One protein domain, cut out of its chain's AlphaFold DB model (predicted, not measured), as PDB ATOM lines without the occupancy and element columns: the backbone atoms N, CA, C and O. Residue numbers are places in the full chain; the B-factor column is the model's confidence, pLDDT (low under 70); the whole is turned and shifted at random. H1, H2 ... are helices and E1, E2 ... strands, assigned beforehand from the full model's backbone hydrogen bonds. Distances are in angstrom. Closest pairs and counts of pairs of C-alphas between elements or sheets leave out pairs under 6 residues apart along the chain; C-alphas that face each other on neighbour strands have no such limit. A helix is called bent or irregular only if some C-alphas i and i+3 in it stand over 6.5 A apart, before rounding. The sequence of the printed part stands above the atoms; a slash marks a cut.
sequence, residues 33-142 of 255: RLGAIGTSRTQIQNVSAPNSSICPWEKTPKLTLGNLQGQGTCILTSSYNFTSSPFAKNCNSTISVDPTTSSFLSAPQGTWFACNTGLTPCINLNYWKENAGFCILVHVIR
ATOM      1  N   ARG A  33     169.641 133.919 125.411       76.44
ATOM      2  CA  ARG A  33     168.423 133.135 125.221       76.44
ATOM      3  C   ARG A  33     168.111 133.073 123.735       76.44
ATOM      4  O   ARG A  33     167.902 134.119 123.122       76.44
ATOM      5  N   LEU A  34     168.053 131.868 123.185       76.00
ATOM      6  CA  LEU A  34     167.596 131.612 121.822       76.00
ATOM      7  C   LEU A  34     166.218 130.962 121.856       76.00
ATOM      8  O   LEU A  34     166.030 130.010 122.604       76.00
ATOM      9  N   GLY A  35     165.264 131.443 121.063       77.69
ATOM     10  CA  GLY A  35     163.959 130.789 120.953       77.69
ATOM     11  C   GLY A  35     164.074 129.343 120.445       77.69
ATOM     12  O   GLY A  35     164.785 129.077 119.478       77.69
ATOM     13  N   ALA A  36     163.394 128.408 121.112       78.62
ATOM     14  CA  ALA A  36     163.339 127.004 120.711       78.62
ATOM     15  C   ALA A  36     162.186 126.793 119.713       78.62
ATOM     16  O   ALA A  36     161.014 126.894 120.086       78.62
ATOM     17  N   ILE A  37     162.514 126.533 118.445       68.44
ATOM     18  CA  ILE A  37     161.548 126.341 117.347       68.44
ATOM     19  C   ILE A  37     161.151 124.861 117.252       68.44
ATOM     20  O   ILE A  37     161.955 123.983 117.545       68.44
ATOM     21  N   GLY A  38     159.916 124.574 116.831       58.94
ATOM     22  CA  GLY A  38     159.484 123.212 116.481       58.94
ATOM     23  C   GLY A  38     159.107 122.326 117.670       58.94
ATOM     24  O   GLY A  38     158.763 121.162 117.485       58.94
ATOM     25  N   THR A  39     159.120 122.867 118.889       61.22
ATOM     26  CA  THR A  39     158.679 122.126 120.072       61.22
ATOM     27  C   THR A  39     157.158 122.017 120.116       61.22
ATOM     28  O   THR A  39     156.446 123.014 120.240       61.22
ATOM     29  N   SER A  40     156.652 120.789 119.995       60.12
ATOM     30  CA  SER A  40     155.218 120.495 120.072       60.12
ATOM     31  C   SER A  40     154.764 120.359 121.526       60.12
ATOM     32  O   SER A  40     155.545 119.987 122.404       60.12
ATOM     33  N   ARG A  41     153.471 120.596 121.788       58.78
ATOM     34  CA  ARG A  41     152.858 120.470 123.125       58.78
ATOM     35  C   ARG A  41     153.118 119.106 123.773       58.78
ATOM     36  O   ARG A  41     153.196 119.026 124.988       58.78
ATOM     37  N   THR A  42     153.293 118.056 122.975       58.69
ATOM     38  CA  THR A  42     153.569 116.687 123.441       58.69
ATOM     39  C   THR A  42     154.933 116.519 124.114       58.69
ATOM     40  O   THR A  42     155.135 115.546 124.831       58.69
ATOM     41  N   GLN A  43     155.868 117.446 123.899       65.75
ATOM     42  CA  GLN A  43     157.199 117.414 124.509       65.75
ATOM     43  C   GLN A  43     157.242 118.155 125.853       65.75
ATOM     44  O   GLN A  43     158.172 117.946 126.631       65.75
ATOM     45  N   ILE A  44     156.246 119.003 126.133       75.38
ATOM     46  CA  ILE A  44     156.074 119.673 127.423       75.38
ATOM     47  C   ILE A  44     155.325 118.710 128.341       75.38
ATOM     48  O   ILE A  44     154.200 118.304 128.045       75.38
ATOM     49  N   GLN A  45     155.946 118.339 129.457       76.56
ATOM     50  CA  GLN A  45     155.359 117.369 130.378       76.56
ATOM     51  C   GLN A  45     154.494 118.073 131.424       76.56
ATOM     52  O   GLN A  45     154.944 119.012 132.083       76.56
ATOM     53  N   ASN A  46     153.265 117.584 131.603       79.81
ATOM     54  CA  ASN A  46     152.409 117.961 132.725       79.81
ATOM     55  C   ASN A  46     152.847 117.177 133.962       79.81
ATOM     56  O   ASN A  46     152.883 115.946 133.938       79.81
ATOM     57  N   VAL A  47     153.160 117.884 135.041       76.19
ATOM     58  CA  VAL A  47     153.719 117.296 136.256       76.19
ATOM     59  C   VAL A  47     152.844 117.673 137.443       76.19
ATOM     60  O   VAL A  47     152.649 118.851 137.740       76.19
ATOM     61  N   SER A  48     152.322 116.663 138.136       72.94
ATOM     62  CA  SER A  48     151.472 116.858 139.318       72.94
ATOM     63  C   SER A  48     152.291 117.131 140.588       72.94
ATOM     64  O   SER A  48     151.875 117.912 141.444       72.94
ATOM     65  N   ALA A  49     153.469 116.509 140.693       70.12
ATOM     66  CA  ALA A  49     154.408 116.650 141.803       70.12
ATOM     67  C   ALA A  49     155.834 116.850 141.249       70.12
ATOM     68  O   ALA A  49     156.454 115.884 140.801       70.12
ATOM     69  N   PRO A  50     156.344 118.091 141.206       70.31
ATOM     70  CA  PRO A  50     157.680 118.375 140.700       70.31
ATOM     71  C   PRO A  50     158.728 117.871 141.696       70.31
ATOM     72  O   PRO A  50     158.694 118.210 142.876       70.31
ATOM     73  N   ASN A  51     159.661 117.054 141.220       71.38
ATOM     74  CA  ASN A  51     160.842 116.645 141.976       71.38
ATOM     75  C   ASN A  51     162.072 117.432 141.483       71.38
ATOM     76  O   ASN A  51     162.044 118.069 140.427       71.38
ATOM     77  N   SER A  52     163.175 117.371 142.229       67.12
ATOM     78  CA  SER A  52     164.420 118.069 141.882       67.12
ATOM     79  C   SER A  52     165.103 117.537 140.615       67.12
ATOM     80  O   SER A  52     165.955 118.226 140.056       67.12
ATOM     81  N   SER A  53     164.737 116.340 140.138       68.44
ATOM     82  CA  SER A  53     165.253 115.766 138.888       68.44
ATOM     83  C   SER A  53     164.507 116.254 137.642       68.44
ATOM     84  O   SER A  53     165.118 116.373 136.584       68.44
ATOM     85  N   ILE A  54     163.216 116.575 137.757       73.12
ATOM     86  CA  ILE A  54     162.379 117.125 136.678       73.12
ATOM     87  C   ILE A  54     162.437 118.660 136.678       73.12
ATOM     88  O   ILE A  54     162.438 119.284 135.618       73.12
ATOM     89  N   CYS A  55     162.505 119.270 137.863       77.19
ATOM     90  CA  CYS A  55     162.528 120.717 138.065       77.19
ATOM     91  C   CYS A  55     163.699 121.110 138.989       77.19
ATOM     92  O   CYS A  55     163.504 121.291 140.192       77.19
ATOM     93  N   PRO A  56     164.930 121.249 138.464       70.38
ATOM     94  CA  PRO A  56     166.115 121.555 139.268       70.38
ATOM     95  C   PRO A  56     166.179 123.041 139.673       70.38
ATOM     96  O   PRO A  56     167.029 123.791 139.197       70.38
ATOM     97  N   TRP A  57     165.283 123.493 140.555       69.38
ATOM     98  CA  TRP A  57     165.222 124.896 140.997       69.38
ATOM     99  C   TRP A  57     166.433 125.333 141.838       69.38
ATOM    100  O   TRP A  57     166.952 126.430 141.642       69.38
ATOM    101  N   GLU A  58     166.916 124.468 142.734       55.09
ATOM    102  CA  GLU A  58     168.021 124.771 143.664       55.09
ATOM    103  C   GLU A  58     169.388 124.881 142.980       55.09
ATOM    104  O   GLU A  58     170.308 125.494 143.511       55.09
ATOM    105  N   LYS A  59     169.515 124.316 141.777       55.59
ATOM    106  CA  LYS A  59     170.746 124.342 140.981       55.59
ATOM    107  C   LYS A  59     170.719 125.418 139.906       55.59
ATOM    108  O   LYS A  59     171.453 125.304 138.933       55.59
ATOM    109  N   THR A  60     169.855 126.428 140.022       56.03
ATOM    110  CA  THR A  60     169.818 127.514 139.039       56.03
ATOM    111  C   THR A  60     170.971 128.486 139.304       56.03
ATOM    112  O   THR A  60     170.941 129.225 140.290       56.03
ATOM    113  N   PRO A  61     172.030 128.508 138.470       54.75
ATOM    114  CA  PRO A  61     173.079 129.503 138.631       54.75
ATOM    115  C   PRO A  61     172.499 130.918 138.516       54.75
ATOM    116  O   PRO A  61     171.548 131.167 137.769       54.75
ATOM    117  N   LYS A  62     173.101 131.880 139.225       56.16
ATOM    118  CA  LYS A  62     172.828 133.309 139.010       56.16
ATOM    119  C   LYS A  62     173.377 133.710 137.639       56.16
ATOM    120  O   LYS A  62     174.527 134.122 137.512       56.16
ATOM    121  N   LEU A  63     172.566 133.541 136.600       60.41
ATOM    122  CA  LEU A  63     172.960 133.802 135.219       60.41
ATOM    123  C   LEU A  63     172.711 135.257 134.842       60.41
ATOM    124  O   LEU A  63     171.583 135.744 134.902       60.41
ATOM    125  N   THR A  64     173.746 135.934 134.349       57.12
ATOM    126  CA  THR A  64     173.553 137.190 133.625       57.12
ATOM    127  C   THR A  64     173.179 136.878 132.180       57.12
ATOM    128  O   THR A  64     174.033 136.549 131.349       57.12
ATOM    129  N   LEU A  65     171.878 136.932 131.908       60.94
ATOM    130  CA  LEU A  65     171.292 136.618 130.610       60.94
ATOM    131  C   LEU A  65     171.263 137.857 129.714       60.94
ATOM    132  O   LEU A  65     170.871 138.944 130.132       60.94
ATOM    133  N   GLY A  66     171.632 137.665 128.456       63.34
ATOM    134  CA  GLY A  66     171.423 138.632 127.393       63.34
ATOM    135  C   GLY A  66     169.965 138.682 126.926       63.34
ATOM    136  O   GLY A  66     169.068 137.976 127.413       63.34
ATOM    137  N   ASN A  67     169.737 139.534 125.929       70.56
ATOM    138  CA  ASN A  67     168.436 139.673 125.287       70.56
ATOM    139  C   ASN A  67     168.016 138.374 124.583       70.56
ATOM    140  O   ASN A  67     168.853 137.568 124.178       70.56
ATOM    141  N   LEU A  68     166.703 138.183 124.453       74.06
ATOM    142  CA  LEU A  68     166.133 137.092 123.671       74.06
ATOM    143  C   LEU A  68     166.430 137.313 122.184       74.06
ATOM    144  O   LEU A  68     166.133 138.382 121.647       74.06
ATOM    145  N   GLN A  69     166.985 136.299 121.529       77.00
ATOM    146  CA  GLN A  69     167.216 136.287 120.089       77.00
ATOM    147  C   GLN A  69     166.434 135.155 119.421       77.00
ATOM    148  O   GLN A  69     166.176 134.106 120.013       77.00
ATOM    149  N   GLY A  70     166.064 135.377 118.161       75.00
ATOM    150  CA  GLY A  70     165.273 134.430 117.383       75.00
ATOM    151  C   GLY A  70     163.808 134.351 117.814       75.00
ATOM    152  O   GLY A  70     163.307 135.178 118.586       75.00
ATOM    153  N   GLN A  71     163.125 133.351 117.265       80.88
ATOM    154  CA  GLN A  71     161.729 133.037 117.558       80.88
ATOM    155  C   GLN A  71     161.636 131.653 118.201       80.88
ATOM    156  O   GLN A  71     162.483 130.807 117.939       80.88
ATOM    157  N   GLY A  72     160.626 131.409 119.031       83.19
ATOM    158  CA  GLY A  72     160.415 130.113 119.673       83.19
ATOM    159  C   GLY A  72     158.948 129.829 119.967       83.19
ATOM    160  O   GLY A  72     158.062 130.593 119.576       83.19
ATOM    161  N   THR A  73     158.702 128.717 120.653       87.44
ATOM    162  CA  THR A  73     157.367 128.337 121.120       87.44
ATOM    163  C   THR A  73     156.989 129.138 122.363       87.44
ATOM    164  O   THR A  73     157.665 129.072 123.391       87.44
ATOM    165  N   CYS A  74     155.894 129.884 122.282       89.56
ATOM    166  CA  CYS A  74     155.361 130.682 123.378       89.56
ATOM    167  C   CYS A  74     154.227 129.955 124.089       89.56
ATOM    168  O   CYS A  74     153.400 129.292 123.466       89.56
ATOM    169  N   ILE A  75     154.184 130.098 125.404       89.44
ATOM    170  CA  ILE A  75     153.209 129.465 126.282       89.44
ATOM    171  C   ILE A  75     152.505 130.584 127.020       89.44
ATOM    172  O   ILE A  75     153.152 131.411 127.667       89.44
ATOM    173  N   LEU A  76     151.188 130.625 126.887       89.44
ATOM    174  CA  LEU A  76     150.382 131.718 127.401       89.44
ATOM    175  C   LEU A  76     149.071 131.210 127.984       89.44
ATOM    176  O   LEU A  76     148.574 130.150 127.600       89.44
ATOM    177  N   THR A  77     148.521 131.965 128.925       88.50
ATOM    178  CA  THR A  77     147.151 131.753 129.395       88.50
ATOM    179  C   THR A  77     146.161 132.438 128.459       88.50
ATOM    180  O   THR A  77     146.491 133.423 127.798       88.50
ATOM    181  N   SER A  78     144.914 131.969 128.445       83.25
ATOM    182  CA  SER A  78     143.812 132.622 127.719       83.25
ATOM    183  C   SER A  78     143.577 134.075 128.158       83.25
ATOM    184  O   SER A  78     143.123 134.896 127.367       83.25
ATOM    185  N   SER A  79     143.938 134.412 129.398       83.81
ATOM    186  CA  SER A  79     143.883 135.764 129.960       83.81
ATOM    187  C   SER A  79     145.019 136.695 129.505       83.81
ATOM    188  O   SER A  79     144.968 137.893 129.783       83.81
ATOM    189  N   TYR A  80     146.055 136.186 128.831       86.25
ATOM    190  CA  TYR A  80     147.198 136.992 128.408       86.25
ATOM    191  C   TYR A  80     146.926 137.726 127.087       86.25
ATOM    192  O   TYR A  80     146.655 137.110 126.055       86.25
ATOM    193  N   ASN A  81     147.071 139.056 127.087       87.31
ATOM    194  CA  ASN A  81     146.924 139.865 125.875       87.31
ATOM    195  C   ASN A  81     148.175 139.769 124.989       87.31
ATOM    196  O   ASN A  81     149.110 140.572 125.080       87.31
ATOM    197  N   PHE A  82     148.173 138.770 124.108       85.12
ATOM    198  CA  PHE A  82     149.277 138.493 123.196       85.12
ATOM    199  C   PHE A  82     149.535 139.629 122.195       85.12
ATOM    200  O   PHE A  82     150.687 139.980 121.946       85.12
ATOM    201  N   THR A  83     148.479 140.253 121.672       82.56
ATOM    202  CA  THR A  83     148.556 141.334 120.673       82.56
ATOM    203  C   THR A  83     149.314 142.569 121.155       82.56
ATOM    204  O   THR A  83     149.951 143.242 120.351       82.56
ATOM    205  N   SER A  84     149.297 142.855 122.459       82.62
ATOM    206  CA  SER A  84     150.057 143.961 123.059       82.62
ATOM    207  C   SER A  84     151.459 143.571 123.542       82.62
ATOM    208  O   SER A  84     152.164 144.401 124.116       82.62
ATOM    209  N   SER A  85     151.872 142.312 123.375       82.94
ATOM    210  CA  SER A  85     153.131 141.829 123.942       82.94
ATOM    211  C   SER A  85     154.344 142.317 123.140       82.94
ATOM    212  O   SER A  85     154.418 142.071 121.932       82.94
ATOM    213  N   PRO A  86     155.374 142.902 123.786       83.19
ATOM    214  CA  PRO A  86     156.619 143.270 123.104       83.19
ATOM    215  C   PRO A  86     157.381 142.047 122.566       83.19
ATOM    216  O   PRO A  86     158.254 142.185 121.705       83.19
ATOM    217  N   PHE A  87     157.041 140.850 123.054       83.25
ATOM    218  CA  PHE A  87     157.643 139.586 122.651       83.25
ATOM    219  C   PHE A  87     156.827 138.830 121.597       83.25
ATOM    220  O   PHE A  87     157.240 137.745 121.197       83.25
ATOM    221  N   ALA A  88     155.715 139.386 121.101       82.88
ATOM    222  CA  ALA A  88     154.882 138.728 120.090       82.88
ATOM    223  C   ALA A  88     155.688 138.336 118.838       82.88
ATOM    224  O   ALA A  88     155.553 137.231 118.323       82.88
ATOM    225  N   LYS A  89     156.624 139.195 118.414       84.62
ATOM    226  CA  LYS A  89     157.541 138.940 117.288       84.62
ATOM    227  C   LYS A  89     158.512 137.772 117.509       84.62
ATOM    228  O   LYS A  89     159.081 137.265 116.544       84.62
ATOM    229  N   ASN A  90     158.745 137.391 118.765       84.62
ATOM    230  CA  ASN A  90     159.623 136.293 119.160       84.62
ATOM    231  C   ASN A  90     158.863 134.961 119.282       84.62
ATOM    232  O   ASN A  90     159.474 133.948 119.616       84.62
ATOM    233  N   CYS A  91     157.562 134.942 119.000       85.62
ATOM    234  CA  CYS A  91     156.751 133.734 119.008       85.62
ATOM    235  C   CYS A  91     156.547 133.234 117.579       85.62
ATOM    236  O   CYS A  91     155.961 133.931 116.755       85.62
ATOM    237  N   ASN A  92     157.034 132.028 117.292       85.31
ATOM    238  CA  ASN A  92     156.744 131.328 116.038       85.31
ATOM    239  C   ASN A  92     155.449 130.508 116.179       85.31
ATOM    240  O   ASN A  92     154.564 130.553 115.332       85.31
ATOM    241  N   SER A  93     155.307 129.814 117.309       83.69
ATOM    242  CA  SER A  93     154.133 129.018 117.664       83.69
ATOM    243  C   SER A  93     153.629 129.397 119.056       83.69
ATOM    244  O   SER A  93     154.396 129.847 119.908       83.69
ATOM    245  N   THR A  94     152.329 129.220 119.300       86.44
ATOM    246  CA  THR A  94     151.697 129.543 120.587       86.44
ATOM    247  C   THR A  94     150.932 128.352 121.143       86.44
ATOM    248  O   THR A  94     150.140 127.727 120.439       86.44
ATOM    249  N   ILE A  95     151.124 128.075 122.428       85.94
ATOM    250  CA  ILE A  95     150.438 127.030 123.182       85.94
ATOM    251  C   ILE A  95     149.629 127.708 124.287       85.94
ATOM    252  O   ILE A  95     150.196 128.263 125.227       85.94
ATOM    253  N   SER A  96     148.301 127.646 124.176       86.12
ATOM    254  CA  SER A  96     147.404 128.125 125.234       86.12
ATOM    255  C   SER A  96     147.255 127.069 126.327       86.12
ATOM    256  O   SER A  96     146.978 125.902 126.025       86.12
ATOM    257  N   VAL A  97     147.457 127.435 127.587       83.50
ATOM    258  CA  VAL A  97     147.342 126.512 128.723       83.50
ATOM    259  C   VAL A  97     146.180 126.925 129.609       83.50
ATOM    260  O   VAL A  97     146.141 128.055 130.090       83.50
ATOM    261  N   ASP A  98     145.275 125.978 129.861       78.06
ATOM    262  CA  ASP A  98     144.235 126.129 130.871       78.06
ATOM    263  C   ASP A  98     144.755 125.644 132.230       78.06
ATOM    264  O   ASP A  98     145.140 124.478 132.368       78.06
ATOM    265  N   PRO A  99     144.764 126.504 133.260       67.81
ATOM    266  CA  PRO A  99     145.388 126.204 134.547       67.81
ATOM    267  C   PRO A  99     144.542 125.275 135.445       67.81
ATOM    268  O   PRO A  99     144.809 125.147 136.638       67.81
ATOM    269  N   THR A 100     143.498 124.632 134.918       65.06
ATOM    270  CA  THR A 100     142.505 123.880 135.704       65.06
ATOM    271  C   THR A 100     142.915 122.443 136.034       65.06
ATOM    272  O   THR A 100     142.423 121.901 137.019       65.06
ATOM    273  N   THR A 101     143.817 121.823 135.265       60.59
ATOM    274  CA  THR A 101     144.038 120.360 135.306       60.59
ATOM    275  C   THR A 101     145.429 119.907 135.752       60.59
ATOM    276  O   THR A 101     145.596 118.745 136.111       60.59
ATOM    277  N   SER A 102     146.434 120.784 135.762       61.84
ATOM    278  CA  SER A 102     147.817 120.432 136.115       61.84
ATOM    279  C   SER A 102     148.437 121.486 137.027       61.84
ATOM    280  O   SER A 102     148.142 122.671 136.908       61.84
ATOM    281  N   SER A 103     149.270 121.052 137.975       76.56
ATOM    282  CA  SER A 103     149.943 121.949 138.921       76.56
ATOM    283  C   SER A 103     151.232 122.530 138.332       76.56
ATOM    284  O   SER A 103     151.500 123.712 138.550       76.56
ATOM    285  N   PHE A 104     151.994 121.763 137.539       84.31
ATOM    286  CA  PHE A 104     153.241 122.231 136.925       84.31
ATOM    287  C   PHE A 104     153.428 121.780 135.470       84.31
ATOM    288  O   PHE A 104     152.981 120.706 135.071       84.31
ATOM    289  N   LEU A 105     154.153 122.590 134.694       86.12
ATOM    290  CA  LEU A 105     154.692 122.235 133.377       86.12
ATOM    291  C   LEU A 105     156.209 122.140 133.460       86.12
ATOM    292  O   LEU A 105     156.840 123.066 133.967       86.12
ATOM    293  N   SER A 106     156.790 121.071 132.925       87.12
ATOM    294  CA  SER A 106     158.240 120.904 132.809       87.12
ATOM    295  C   SER A 106     158.708 121.146 131.376       87.12
ATOM    296  O   SER A 106     158.066 120.704 130.413       87.12
ATOM    297  N   ALA A 107     159.812 121.883 131.239       84.94
ATOM    298  CA  ALA A 107     160.431 122.152 129.953       84.94
ATOM    299  C   ALA A 107     161.043 120.864 129.369       84.94
ATOM    300  O   ALA A 107     161.598 120.050 130.112       84.94
ATOM    301  N   PRO A 108     160.994 120.674 128.039       82.06
ATOM    302  CA  PRO A 108     161.742 119.613 127.376       82.06
ATOM    303  C   PRO A 108     163.232 119.624 127.750       82.06
ATOM    304  O   PRO A 108     163.816 120.672 128.044       82.06
ATOM    305  N   GLN A 109     163.887 118.465 127.674       75.88
ATOM    306  CA  GLN A 109     165.321 118.379 127.954       75.88
ATOM    307  C   GLN A 109     166.138 119.336 127.073       75.88
ATOM    308  O   GLN A 109     165.929 119.427 125.864       75.88
ATOM    309  N   GLY A 110     167.080 120.048 127.699       72.00
ATOM    310  CA  GLY A 110     167.896 121.062 127.029       72.00
ATOM    311  C   GLY A 110     167.147 122.366 126.729       72.00
ATOM    312  O   GLY A 110     167.614 123.163 125.921       72.00
ATOM    313  N   THR A 111     165.990 122.616 127.342       81.88
ATOM    314  CA  THR A 111     165.268 123.891 127.203       81.88
ATOM    315  C   THR A 111     164.849 124.450 128.553       81.88
ATOM    316  O   THR A 111     164.812 123.741 129.555       81.88
ATOM    317  N   TRP A 112     164.554 125.746 128.562       84.38
ATOM    318  CA  TRP A 112     164.114 126.498 129.728       84.38
ATOM    319  C   TRP A 112     162.928 127.378 129.357       84.38
ATOM    320  O   TRP A 112     162.807 127.826 128.215       84.38
ATOM    321  N   PHE A 113     162.079 127.693 130.328       88.00
ATOM    322  CA  PHE A 113     161.051 128.710 130.159       88.00
ATOM    323  C   PHE A 113     161.609 130.078 130.549       88.00
ATOM    324  O   PHE A 113     162.023 130.294 131.686       88.00
ATOM    325  N   ALA A 114     161.611 131.018 129.608       88.00
ATOM    326  CA  ALA A 114     161.852 132.430 129.868       88.00
ATOM    327  C   ALA A 114     160.508 133.134 130.075       88.00
ATOM    328  O   ALA A 114     159.817 133.465 129.111       88.00
ATOM    329  N   CYS A 115     160.145 133.337 131.335       84.75
ATOM    330  CA  CYS A 115     158.887 133.935 131.761       84.75
ATOM    331  C   CYS A 115     159.078 135.394 132.193       84.75
ATOM    332  O   CYS A 115     160.203 135.873 132.360       84.75
ATOM    333  N   ASN A 116     157.971 136.094 132.444       74.31
ATOM    334  CA  ASN A 116     157.979 137.413 133.093       74.31
ATOM    335  C   ASN A 116     158.674 137.412 134.472       74.31
ATOM    336  O   ASN A 116     159.237 138.425 134.871       74.31
ATOM    337  N   THR A 117     158.671 136.275 135.172       71.81
ATOM    338  CA  THR A 117     159.327 136.077 136.474       71.81
ATOM    339  C   THR A 117     160.806 135.692 136.379       71.81
ATOM    340  O   THR A 117     161.478 135.599 137.402       71.81
ATOM    341  N   GLY A 118     161.334 135.483 135.171       79.31
ATOM    342  CA  GLY A 118     162.710 135.049 134.945       79.31
ATOM    343  C   GLY A 118     162.801 133.700 134.239       79.31
ATOM    344  O   GLY A 118     161.862 133.247 133.585       79.31
ATOM    345  N   LEU A 119     163.977 133.082 134.318       82.44
ATOM    346  CA  LEU A 119     164.245 131.789 133.700       82.44
ATOM    347  C   LEU A 119     163.913 130.662 134.685       82.44
ATOM    348  O   LEU A 119     164.413 130.667 135.806       82.44
ATOM    349  N   THR A 120     163.102 129.692 134.269       84.44
ATOM    350  CA  THR A 120     162.702 128.560 135.113       84.44
ATOM    351  C   THR A 120     162.664 127.257 134.314       84.44
ATOM    352  O   THR A 120     162.265 127.272 133.146       84.44
ATOM    353  N   PRO A 121     163.052 126.112 134.903       83.88
ATOM    354  CA  PRO A 121     162.896 124.817 134.244       83.88
ATOM    355  C   PRO A 121     161.430 124.358 134.241       83.88
ATOM    356  O   PRO A 121     161.035 123.558 133.396       83.88
ATOM    357  N   CYS A 122     160.614 124.872 135.172       86.50
ATOM    358  CA  CYS A 122     159.216 124.488 135.322       86.50
ATOM    359  C   CYS A 122     158.312 125.675 135.657       86.50
ATOM    360  O   CYS A 122     158.686 126.562 136.428       86.50
ATOM    361  N   ILE A 123     157.098 125.670 135.113       86.75
ATOM    362  CA  ILE A 123     156.074 126.690 135.363       86.75
ATOM    363  C   ILE A 123     155.066 126.127 136.359       86.75
ATOM    364  O   ILE A 123     154.564 125.025 136.162       86.75
ATOM    365  N   ASN A 124     154.747 126.888 137.405       85.56
ATOM    366  CA  ASN A 124     153.635 126.584 138.303       85.56
ATOM    367  C   ASN A 124     152.345 127.188 137.736       85.56
ATOM    368  O   ASN A 124     152.205 128.411 137.687       85.56
ATOM    369  N   LEU A 125     151.397 126.347 137.333       84.38
ATOM    370  CA  LEU A 125     150.142 126.806 136.736       84.38
ATOM    371  C   LEU A 125     149.152 127.359 137.762       84.38
ATOM    372  O   LEU A 125     148.293 128.154 137.394       84.38
ATOM    373  N   ASN A 126     149.293 127.028 139.051       81.88
ATOM    374  CA  ASN A 126     148.469 127.654 140.088       81.88
ATOM    375  C   ASN A 126     148.751 129.158 140.189       81.88
ATOM    376  O   ASN A 126     147.819 129.936 140.355       81.88
ATOM    377  N   TYR A 127     150.006 129.578 139.996       81.38
ATOM    378  CA  TYR A 127     150.363 131.000 139.949       81.38
ATOM    379  C   TYR A 127     149.693 131.729 138.770       81.38
ATOM    380  O   TYR A 127     149.397 132.920 138.848       81.38
ATOM    381  N   TRP A 128     149.418 130.998 137.689       83.06
ATOM    382  CA  TRP A 128     148.783 131.494 136.467       83.06
ATOM    383  C   TRP A 128     147.251 131.434 136.487       83.06
ATOM    384  O   TRP A 128     146.611 131.937 135.568       83.06
ATOM    385  N   LYS A 129     146.640 130.858 137.532       77.81
ATOM    386  CA  LYS A 129     145.187 130.970 137.752       77.81
ATOM    387  C   LYS A 129     144.784 132.412 138.035       77.81
ATOM    388  O   LYS A 129     143.765 132.875 137.541       77.81
ATOM    389  N   GLU A 130     145.601 133.097 138.827       76.56
ATOM    390  CA  GLU A 130     145.325 134.451 139.311       76.56
ATOM    391  C   GLU A 130     146.070 135.526 138.506       76.56
ATOM    392  O   GLU A 130     145.697 136.694 138.550       76.56
ATOM    393  N   ASN A 131     147.093 135.144 137.730       80.50
ATOM    394  CA  ASN A 131     147.919 136.066 136.947       80.50
ATOM    395  C   ASN A 131     147.973 135.661 135.473       80.50
ATOM    396  O   ASN A 131     148.118 134.484 135.152       80.50
ATOM    397  N   ALA A 132     147.944 136.642 134.568       84.19
ATOM    398  CA  ALA A 132     148.170 136.391 133.149       84.19
ATOM    399  C   ALA A 132     149.600 135.870 132.925       84.19
ATOM    400  O   ALA A 132     150.587 136.580 133.138       84.19
ATOM    401  N   GLY A 133     149.700 134.609 132.518       85.81
ATOM    402  CA  GLY A 133     150.959 133.901 132.359       85.81
ATOM    403  C   GLY A 133     151.505 134.012 130.946       85.81
ATOM    404  O   GLY A 133     150.771 133.821 129.976       85.81
ATOM    405  N   PHE A 134     152.804 134.284 130.828       89.12
ATOM    406  CA  PHE A 134     153.519 134.244 129.557       89.12
ATOM    407  C   PHE A 134     154.953 133.758 129.750       89.12
ATOM    408  O   PHE A 134     155.700 134.303 130.570       89.12
ATOM    409  N   CYS A 135     155.343 132.767 128.953       89.69
ATOM    410  CA  CYS A 135     156.717 132.299 128.835       89.69
ATOM    411  C   CYS A 135     157.061 131.983 127.383       89.69
ATOM    412  O   CYS A 135     156.200 131.640 126.577       89.69
ATOM    413  N   ILE A 136     158.352 132.014 127.079       89.12
ATOM    414  CA  ILE A 136     158.902 131.554 125.806       89.12
ATOM    415  C   ILE A 136     159.840 130.398 126.098       89.12
ATOM    416  O   ILE A 136     160.666 130.488 127.010       89.12
ATOM    417  N   LEU A 137     159.722 129.316 125.336       87.56
ATOM    418  CA  LEU A 137     160.674 128.226 125.411       87.56
ATOM    419  C   LEU A 137     161.980 128.642 124.737       87.56
ATOM    420  O   LEU A 137     161.994 129.056 123.573       87.56
ATOM    421  N   VAL A 138     163.076 128.547 125.481       83.25
ATOM    422  CA  VAL A 138     164.387 129.010 125.041       83.25
ATOM    423  C   VAL A 138     165.474 127.982 125.304       83.25
ATOM    424  O   VAL A 138     165.441 127.228 126.277       83.25
ATOM    425  N   HIS A 139     166.490 128.015 124.459       78.94
ATOM    426  CA  HIS A 139     167.793 127.442 124.732       78.94
ATOM    427  C   HIS A 139     168.681 128.509 125.366       78.94
ATOM    428  O   HIS A 139     168.742 129.652 124.900       78.94
ATOM    429  N   VAL A 140     169.364 128.137 126.442       74.62
ATOM    430  CA  VAL A 140     170.364 128.987 127.083       74.62
ATOM    431  C   VAL A 140     171.719 128.554 126.571       74.62
ATOM    432  O   VAL A 140     172.113 127.408 126.760       74.62
ATOM    433  N   ILE A 141     172.422 129.471 125.916       70.44
ATOM    434  CA  ILE A 141     173.740 129.201 125.345       70.44
ATOM    435  C   ILE A 141     174.760 130.211 125.849       70.44
ATOM    436  O   ILE A 141     174.434 131.380 126.061       70.44
ATOM    437  N   ARG A 142     176.005 129.773 126.057       68.12
ATOM    438  CA  ARG A 142     177.097 130.685 126.410       68.12
ATOM    439  C   ARG A 142     177.523 131.477 125.179       68.12
ATOM    440  O   ARG A 142     177.604 130.928 124.082       68.12
TER     441      ARG A 142
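Overview. This is residues 33 to 142 of the 255 residues of an uncharacterized protein of Rousettus aegyptiacus (UniProt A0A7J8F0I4). One long, bent strand, E10, runs as a spine through a strongly twisted, branched sheet, with E1 and E4 on one side of it, E3 beyond E1, E5 beyond E4, and the hairpin of E7 and E8 on the other side. A small second sheet, E2 E6 E9, has its edge strand E9 close to E7, and residues 48 to 64 and 77 to 90 run round the outside as loops. The printed part has 110 residues with ten named strands and one named helix, in the order E1 to E9, H1, E10. The branched sheet is mixed and the small one antiparallel; the class is mostly strand, with under half of the residues in named elements. The whole is compact and rounded, with a radius of gyration of the C-alphas of 13.0 A and spans of 33 by 32 by 24 A.

Arrangement. E1, residues 33 to 35, is parallel to E3, residues 65 to 69, with N 69 and O 33 2.9 A apart. On the other side of E1 is E10, residues 134 to 142, antiparallel, with N 139 and O 34 at 2.8 A. E10 bends by 54 degrees at residue 137, and its pairing is staggered: residues 134 to 136 pair with E4, residues 72 to 76, 135 to 138 with E7, residues 112 to 115, and 138 to 140 with E1. E2, residues 45 to 47, and E6, residues 104 to 106, are antiparallel, with N 47 and O 104 at 2.8 A. E4 and E5, residues 91 to 96, are parallel, with N 74 and O 93 at 2.8 A; E4 and E10 are antiparallel, with N 75 and O 135 at 2.8 A. E6 is antiparallel to E9, residues 122 to 124, with N 105 and O 123 at 2.9 A. E7 and E10 are antiparallel, with N 114 and O 136 at 2.8 A. E7 and E8, residues 118 to 120, form a hairpin, with N 115 and O 118 at 2.8 A. The closest C-alphas of E7 and E9, those of Phe 113 and Cys 122, are 6.9 A apart. H1, residues 127 to 130, is on neither sheet; it is too short for an O i to N i+4 pair, and its one O i to N i+3 pair is not within hydrogen-bond range.

Along the chain. E1 begins at C-alpha 33, (168.423, 133.135, 125.221). E3 measures 11.3 A, E4 12.8 A and E5 12.6 A. E10 measures 24.1 A, from C-alpha 134 at (153.519, 134.244, 129.557) to C-alpha 142 at (177.097, 130.685, 126.410).

Size, cuts and confidence. The two C-alphas farthest apart, those of Thr 100 and Arg 142, are 36.5 A apart. The printed part has no cut; the links E2 to E3 and E4 to E5 are long. The mean pLDDT of the printed part is 77.1, with 24 residues under 70, among them 37 to 43 and 57 to 66.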